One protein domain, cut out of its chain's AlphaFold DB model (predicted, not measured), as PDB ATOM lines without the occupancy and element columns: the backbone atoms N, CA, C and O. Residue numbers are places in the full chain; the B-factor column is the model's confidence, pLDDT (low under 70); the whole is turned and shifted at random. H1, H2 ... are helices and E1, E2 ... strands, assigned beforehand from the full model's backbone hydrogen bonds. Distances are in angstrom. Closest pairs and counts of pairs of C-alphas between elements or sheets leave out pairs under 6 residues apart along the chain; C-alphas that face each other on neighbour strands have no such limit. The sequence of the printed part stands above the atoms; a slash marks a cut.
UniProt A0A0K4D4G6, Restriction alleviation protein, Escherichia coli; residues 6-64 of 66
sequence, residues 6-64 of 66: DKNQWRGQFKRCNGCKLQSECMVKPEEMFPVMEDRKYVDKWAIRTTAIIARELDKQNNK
ATOM      1  N   ASP A   6     202.427 189.220 238.857       64.06
ATOM      2  CA  ASP A   6     203.585 189.519 238.037       64.06
ATOM      3  C   ASP A   6     203.278 190.796 237.244       64.06
ATOM      4  O   ASP A   6     202.386 190.842 236.391       64.06
ATOM      5  N   LYS A   7     204.023 191.866 237.544       58.19
ATOM      6  CA  LYS A   7     203.910 193.159 236.860       58.19
ATOM      7  C   LYS A   7     204.029 192.997 235.341       58.19
ATOM      8  O   LYS A   7     203.453 193.803 234.611       58.19
ATOM      9  N   ASN A   8     204.729 191.968 234.859       61.19
ATOM     10  CA  ASN A   8     204.844 191.653 233.437       61.19
ATOM     11  C   ASN A   8     203.552 191.054 232.862       61.19
ATOM     12  O   ASN A   8     203.165 191.414 231.750       61.19
ATOM     13  N   GLN A   9     202.840 190.219 233.624       61.56
ATOM     14  CA  GLN A   9     201.551 189.650 233.222       61.56
ATOM     15  C   GLN A   9     200.467 190.731 233.105       61.56
ATOM     16  O   GLN A   9     199.714 190.744 232.131       61.56
ATOM     17  N   TRP A  10     200.428 191.687 234.043       62.16
ATOM     18  CA  TRP A  10     199.517 192.839 233.965       62.16
ATOM     19  C   TRP A  10     199.825 193.732 232.754       62.16
ATOM     20  O   TRP A  10     198.937 194.082 231.980       62.16
ATOM     21  N   ARG A  11     201.108 194.037 232.517       58.12
ATOM     22  CA  ARG A  11     201.551 194.805 231.336       58.12
ATOM     23  C   ARG A  11     201.208 194.121 230.016       58.12
ATOM     24  O   ARG A  11     200.919 194.810 229.040       58.12
ATOM     25  N   GLY A  12     201.224 192.788 229.976       62.25
ATOM     26  CA  GLY A  12     200.880 191.994 228.792       62.25
ATOM     27  C   GLY A  12     199.460 192.230 228.268       62.25
ATOM     28  O   GLY A  12     199.209 192.021 227.080       62.25
ATOM     29  N   GLN A  13     198.550 192.732 229.110       64.19
ATOM     30  CA  GLN A  13     197.182 193.076 228.709       64.19
ATOM     31  C   GLN A  13     197.128 194.332 227.823       64.19
ATOM     32  O   GLN A  13     196.235 194.471 226.990       64.19
ATOM     33  N   PHE A  14     198.127 195.213 227.918       61.94
ATOM     34  CA  PHE A  14     198.187 196.472 227.180       61.94
ATOM     35  C   PHE A  14     199.307 196.437 226.131       61.94
ATOM     36  O   PHE A  14     200.317 197.130 226.250       61.94
ATOM     37  N   LYS A  15     199.125 195.644 225.063       54.34
ATOM     38  CA  LYS A  15     200.137 195.421 224.002       54.34
ATOM     39  C   LYS A  15     200.737 196.701 223.391       54.34
ATOM     40  O   LYS A  15     201.881 196.667 222.961       54.34
ATOM     41  N   ARG A  16     199.995 197.818 223.355       54.62
ATOM     42  CA  ARG A  16     200.474 199.125 222.848       54.62
ATOM     43  C   ARG A  16     201.141 200.014 223.908       54.62
ATOM     44  O   ARG A  16     201.713 201.040 223.560       54.62
ATOM     45  N   CYS A  17     201.046 199.657 225.189       64.12
ATOM     46  CA  CYS A  17     201.638 200.412 226.297       64.12
ATOM     47  C   CYS A  17     203.113 200.034 226.513       64.12
ATOM     48  O   CYS A  17     203.949 200.893 226.799       64.12
ATOM     49  N   ASN A  18     203.462 198.762 226.298       67.38
ATOM     50  CA  ASN A  18     204.855 198.321 226.281       67.38
ATOM     51  C   ASN A  18     205.577 198.901 225.053       67.38
ATOM     52  O   ASN A  18     205.203 198.615 223.920       67.38
ATOM     53  N   GLY A  19     206.604 199.714 225.288       69.75
ATOM     54  CA  GLY A  19     207.388 200.407 224.264       69.75
ATOM     55  C   GLY A  19     206.868 201.797 223.889       69.75
ATOM     56  O   GLY A  19     207.436 202.429 223.001       69.75
ATOM     57  N   CYS A  20     205.797 202.296 224.518       80.06
ATOM     58  CA  CYS A  20     205.293 203.628 224.187       80.06
ATOM     59  C   CYS A  20     206.220 204.739 224.712       80.06
ATOM     60  O   CYS A  20     206.942 204.563 225.694       80.06
ATOM     61  N   LYS A  21     206.149 205.929 224.097       82.31
ATOM     62  CA  LYS A  21     206.961 207.106 224.472       82.31
ATOM     63  C   LYS A  21     206.869 207.464 225.963       82.31
ATOM     64  O   LYS A  21     207.808 208.017 226.521       82.31
ATOM     65  N   LEU A  22     205.737 207.154 226.593       85.25
ATOM     66  CA  LEU A  22     205.431 207.483 227.984       85.25
ATOM     67  C   LEU A  22     205.587 206.283 228.931       85.25
ATOM     68  O   LEU A  22     205.207 206.391 230.093       85.25
ATOM     69  N   GLN A  23     206.127 205.149 228.464       82.88
ATOM     70  CA  GLN A  23     206.144 203.884 229.208       82.88
ATOM     71  C   GLN A  23     206.753 204.024 230.606       82.88
ATOM     72  O   GLN A  23     206.211 203.476 231.562       82.88
ATOM     73  N   SER A  24     207.862 204.755 230.747       84.00
ATOM     74  CA  SER A  24     208.516 204.973 232.044       84.00
ATOM     75  C   SER A  24     207.623 205.730 233.033       84.00
ATOM     76  O   SER A  24     207.640 205.430 234.224       84.00
ATOM     77  N   GLU A  25     206.813 206.671 232.547       85.31
ATOM     78  CA  GLU A  25     205.918 207.486 233.369       85.31
ATOM     79  C   GLU A  25     204.594 206.776 233.665       85.31
ATOM     80  O   GLU A  25     204.096 206.858 234.786       85.31
ATOM     81  N   CYS A  26     204.014 206.055 232.701       85.06
ATOM     82  CA  CYS A  26     202.736 205.359 232.871       85.06
ATOM     83  C   CYS A  26     202.878 203.946 233.457       85.06
ATOM     84  O   CYS A  26     201.895 203.213 233.533       85.06
ATOM     85  N   MET A  27     204.067 203.539 233.911       84.25
ATOM     86  CA  MET A  27     204.236 202.274 234.626       84.25
ATOM     87  C   MET A  27     203.353 202.226 235.881       84.25
ATOM     88  O   MET A  27     203.358 203.152 236.691       84.25
ATOM     89  N   VAL A  28     202.622 201.120 236.038       83.75
ATOM     90  CA  VAL A  28     201.802 200.830 237.224       83.75
ATOM     91  C   VAL A  28     202.700 200.735 238.453       83.75
ATOM     92  O   VAL A  28     203.670 199.962 238.461       83.75
ATOM     93  N   LYS A  29     202.373 201.508 239.490       85.25
ATOM     94  CA  LYS A  29     203.028 201.425 240.799       85.25
ATOM     95  C   LYS A  29     202.336 200.385 241.691       85.25
ATOM     96  O   LYS A  29     201.174 200.073 241.442       85.25
ATOM     97  N   PRO A  30     203.014 199.824 242.714       82.88
ATOM     98  CA  PRO A  30     202.420 198.829 243.615       82.88
ATOM     99  C   PRO A  30     201.063 199.246 244.199       82.88
ATOM    100  O   PRO A  30     200.127 198.453 244.215       82.88
ATOM    101  N   GLU A  31     200.940 200.505 244.608       82.44
ATOM    102  CA  GLU A  31     199.729 201.095 245.180       82.44
ATOM    103  C   GLU A  31     198.587 201.302 244.170       82.44
ATOM    104  O   GLU A  31     197.462 201.603 244.559       82.44
ATOM    105  N   GLU A  32     198.857 201.116 242.878       84.81
ATOM    106  CA  GLU A  32     197.900 201.292 241.783       84.81
ATOM    107  C   GLU A  32     197.603 199.973 241.056       84.81
ATOM    108  O   GLU A  32     196.943 199.976 240.020       84.81
ATOM    109  N   MET A  33     198.109 198.839 241.558       82.75
ATOM    110  CA  MET A  33     197.920 197.529 240.917       82.75
ATOM    111  C   MET A  33     196.463 197.053 240.941       82.75
ATOM    112  O   MET A  33     196.115 196.146 240.190       82.75
ATOM    113  N   PHE A  34     195.625 197.646 241.792       82.19
ATOM    114  CA  PHE A  34     194.227 197.273 241.952       82.19
ATOM    115  C   PHE A  34     193.341 198.517 242.064       82.19
ATOM    116  O   PHE A  34     193.730 199.478 242.736       82.19
ATOM    117  N   PRO A  35     192.129 198.493 241.481       85.19
ATOM    118  CA  PRO A  35     191.112 199.486 241.784       85.19
ATOM    119  C   PRO A  35     190.779 199.474 243.278       85.19
ATOM    120  O   PRO A  35     190.670 198.412 243.895       85.19
ATOM    121  N   VAL A  36     190.582 200.655 243.851       90.19
ATOM    122  CA  VAL A  36     190.159 200.827 245.245       90.19
ATOM    123  C   VAL A  36     188.692 201.238 245.300       90.19
ATOM    124  O   VAL A  36     188.183 201.847 244.365       90.19
ATOM    125  N   MET A  37     187.992 200.906 246.382       94.00
ATOM    126  CA  MET A  37     186.632 201.397 246.612       94.00
ATOM    127  C   MET A  37     186.687 202.728 247.364       94.00
ATOM    128  O   MET A  37     187.081 202.759 248.527       94.00
ATOM    129  N   GLU A  38     186.260 203.806 246.716       92.56
ATOM    130  CA  GLU A  38     186.122 205.149 247.294       92.56
ATOM    131  C   GLU A  38     184.683 205.627 247.038       92.56
ATOM    132  O   GLU A  38     184.159 205.467 245.937       92.56
ATOM    133  N   ASP A  39     183.984 206.119 248.066       94.25
ATOM    134  CA  ASP A  39     182.588 206.590 247.965       94.25
ATOM    135  C   ASP A  39     181.615 205.611 247.275       94.25
ATOM    136  O   ASP A  39     180.752 205.995 246.481       94.25
ATOM    137  N   ARG A  40     181.744 204.312 247.585       94.19
ATOM    138  CA  ARG A  40     180.972 203.205 246.975       94.19
ATOM    139  C   ARG A  40     181.191 203.038 245.461       94.19
ATOM    140  O   ARG A  40     180.377 202.394 244.799       94.19
ATOM    141  N   LYS A  41     182.280 203.576 244.913       93.50
ATOM    142  CA  LYS A  41     182.675 203.445 243.506       93.50
ATOM    143  C   LYS A  41     184.063 202.818 243.404       93.50
ATOM    144  O   LYS A  41     184.929 203.076 244.233       93.50
ATOM    145  N   TYR A  42     184.280 202.024 242.360       91.94
ATOM    146  CA  TYR A  42     185.616 201.540 242.024       91.94
ATOM    147  C   TYR A  42     186.417 202.660 241.358       91.94
ATOM    148  O   TYR A  42     185.994 203.220 240.347       91.94
ATOM    149  N   VAL A  43     187.580 202.964 241.922       90.69
ATOM    150  CA  VAL A  43     188.516 203.986 241.463       90.69
ATOM    151  C   VAL A  43     189.821 203.310 241.068       90.69
ATOM    152  O   VAL A  43     190.547 202.774 241.905       90.69
ATOM    153  N   ASP A  44     190.134 203.352 239.778       90.69
ATOM    154  CA  ASP A  44     191.427 202.924 239.250       90.69
ATOM    155  C   ASP A  44     192.391 204.120 239.234       90.69
ATOM    156  O   ASP A  44     192.347 204.994 238.361       90.69
ATOM    157  N   LYS A  45     193.266 204.169 240.244       89.75
ATOM    158  CA  LYS A  45     194.246 205.251 240.415       89.75
ATOM    159  C   LYS A  45     195.258 205.304 239.271       89.75
ATOM    160  O   LYS A  45     195.662 206.399 238.869       89.75
ATOM    161  N   TRP A  46     195.622 204.151 238.710       89.50
ATOM    162  CA  TRP A  46     196.527 204.089 237.569       89.50
ATOM    163  C   TRP A  46     195.890 204.710 236.324       89.50
ATOM    164  O   TRP A  46     196.536 205.508 235.635       89.50
ATOM    165  N   ALA A  47     194.621 204.396 236.056       88.19
ATOM    166  CA  ALA A  47     193.891 204.933 234.913       88.19
ATOM    167  C   ALA A  47     193.755 206.464 234.994       88.19
ATOM    168  O   ALA A  47     194.029 207.166 234.015       88.19
ATOM    169  N   ILE A  48     193.412 206.997 236.174       91.50
ATOM    170  CA  ILE A  48     193.302 208.447 236.410       91.50
ATOM    171  C   ILE A  48     194.642 209.138 236.150       91.50
ATOM    172  O   ILE A  48     194.720 210.089 235.367       91.50
ATOM    173  N   ARG A  49     195.725 208.638 236.754       91.31
ATOM    174  CA  ARG A  49     197.060 209.224 236.581       91.31
ATOM    175  C   ARG A  49     197.534 209.149 235.131       91.31
ATOM    176  O   ARG A  49     198.072 210.123 234.609       91.31
ATOM    177  N   THR A  50     197.322 208.014 234.468       88.88
ATOM    178  CA  THR A  50     197.713 207.820 233.065       88.88
ATOM    179  C   THR A  50     196.962 208.779 232.143       88.88
ATOM    180  O   THR A  50     197.567 209.337 231.229       88.88
ATOM    181  N   THR A  51     195.688 209.058 232.431       91.00
ATOM    182  CA  THR A  51     194.888 210.044 231.688       91.00
ATOM    183  C   THR A  51     195.509 211.439 231.767       91.00
ATOM    184  O   THR A  51     195.673 212.094 230.738       91.00
ATOM    185  N   ALA A  52     195.944 211.869 232.955       93.31
ATOM    186  CA  ALA A  52     196.613 213.159 233.132       93.31
ATOM    187  C   ALA A  52     197.953 213.246 232.370       93.31
ATOM    188  O   ALA A  52     198.266 214.277 231.772       93.31
ATOM    189  N   ILE A  53     198.733 212.157 232.344       91.12
ATOM    190  CA  ILE A  53     199.996 212.088 231.586       91.12
ATOM    191  C   ILE A  53     199.732 212.230 230.081       91.12
ATOM    192  O   ILE A  53     200.449 212.971 229.402       91.12
ATOM    193  N   ILE A  54     198.712 211.537 229.563       88.56
ATOM    194  CA  ILE A  54     198.330 211.597 228.147       88.56
ATOM    195  C   ILE A  54     197.860 213.005 227.780       88.56
ATOM    196  O   ILE A  54     198.349 213.550 226.794       88.56
ATOM    197  N   ALA A  55     196.982 213.618 228.582       90.88
ATOM    198  CA  ALA A  55     196.495 214.980 228.348       90.88
ATOM    199  C   ALA A  55     197.657 215.982 228.228       90.88
ATOM    200  O   ALA A  55     197.776 216.677 227.222       90.88
ATOM    201  N   ARG A  56     198.604 215.945 229.175       92.50
ATOM    202  CA  ARG A  56     199.815 216.779 229.147       92.50
ATOM    203  C   ARG A  56     200.640 216.587 227.868       92.50
ATOM    204  O   ARG A  56     201.225 217.539 227.358       92.50
ATOM    205  N   GLU A  57     200.773 215.356 227.377       89.56
ATOM    206  CA  GLU A  57     201.555 215.084 226.164       89.56
ATOM    207  C   GLU A  57     200.806 215.463 224.878       89.56
ATOM    208  O   GLU A  57     201.449 215.832 223.895       89.56
ATOM    209  N   LEU A  58     199.471 215.417 224.883       87.62
ATOM    210  CA  LEU A  58     198.641 215.962 223.807       87.62
ATOM    211  C   LEU A  58     198.759 217.489 223.742       87.62
ATOM    212  O   LEU A  58     198.988 218.027 222.662       87.62
ATOM    213  N   ASP A  59     198.730 218.180 224.884       91.38
ATOM    214  CA  ASP A  59     198.901 219.638 224.934       91.38
ATOM    215  C   ASP A  59     200.252 220.075 224.358       91.38
ATOM    216  O   ASP A  59     200.333 221.019 223.573       91.38
ATOM    217  N   LYS A  60     201.334 219.351 224.671       87.25
ATOM    218  CA  LYS A  60     202.652 219.611 224.069       87.25
ATOM    219  C   LYS A  60     202.673 219.393 222.559       87.25
ATOM    220  O   LYS A  60     203.446 220.062 221.880       87.25
ATOM    221  N   GLN A  61     201.914 218.430 222.038       81.75
ATOM    222  CA  GLN A  61     201.827 218.200 220.593       81.75
ATOM    223  C   GLN A  61     201.063 219.335 219.913       81.75
ATOM    224  O   GLN A  61     201.551 219.875 218.926       81.75
ATOM    225  N   ASN A  62     199.938 219.754 220.494       79.06
ATOM    226  CA  ASN A  62     199.138 220.865 219.982       79.06
ATOM    227  C   ASN A  62     199.919 222.189 220.011       79.06
ATOM    228  O   ASN A  62     199.897 222.928 219.036       79.06
ATOM    229  N   ASN A  63     200.698 222.443 221.068       70.31
ATOM    230  CA  ASN A  63     201.538 223.644 221.189       70.31
ATOM    231  C   ASN A  63     202.815 223.614 220.334       70.31
ATOM    232  O   ASN A  63     203.460 224.640 220.178       70.31
ATOM    233  N   LYS A  64     203.220 222.449 219.814       61.28
ATOM    234  CA  LYS A  64     204.314 222.333 218.834       61.28
ATOM    235  C   LYS A  64     203.835 222.471 217.389       61.28
ATOM    236  O   LYS A  64     204.667 222.600 216.498       61.28
TER     237      LYS A  64
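What this domain is: This is residues 6 to 64 of the 66 residues of the protein "Restriction alleviation protein" of Escherichia coli (UniProt A0A0K4D4G6). A loose, open arrangement has one long helix, H3, making one side, with a small hairpin of two strands, E1 and E2, at its first end and the short helix H2 packed on its first half. The short helix H1 lies farther out, apart from the other named elements, and residues 58 to 64 of H3 stick out free at the other end. The 59 printed residues include three named helices and two named strands, in the order H1, H2, E1, E2, H3; the two strands form an antiparallel sheet, and the class is mostly helix. The whole is loose, with a radius of gyration of the C-alphas of 13.2 A, and flat, spanning 40 by 29 by 15 A.

How they stand to each other: H1, residues 7 to 12, is apart from H2, residues 23 to 26. H2 touches H3, residues 45 to 64, with residues 46 to 53 of H3 alone; the closest C-alphas are those of Cys 26 and Thr 50, 5.6 A apart. E1, residues 36 to 38, and E2, residues 41 to 43, form an antiparallel hairpin, their directions at 131 degrees. N 36 and O 43, 2.9 A apart, and N 43 and O 36, 2.8 A apart, are within hydrogen-bond range. In H1 and H3 every O i to N i+4 pair is within hydrogen-bond range; H2 is too short for such a pair, and its one O i to N i+3 pair is not within range.

Where its parts are: H1 begins at C-alpha 7 (203.910, 193.159, 236.860). H2 is 5.2 A long, E1 6.3 A, E2 6.2 A and H1 8.7 A. H3 runs 29.3 A from C-alpha 45 (194.246, 205.251, 240.415) to C-alpha 64 (204.314, 222.333, 218.834).

The domain as a whole: The two C-alphas farthest apart, those of Arg 40 and Lys 64, are 41.3 A apart. The printed part has no cut, and no link is long. Residues 6 to 19 and residue 64 have pLDDT under 70.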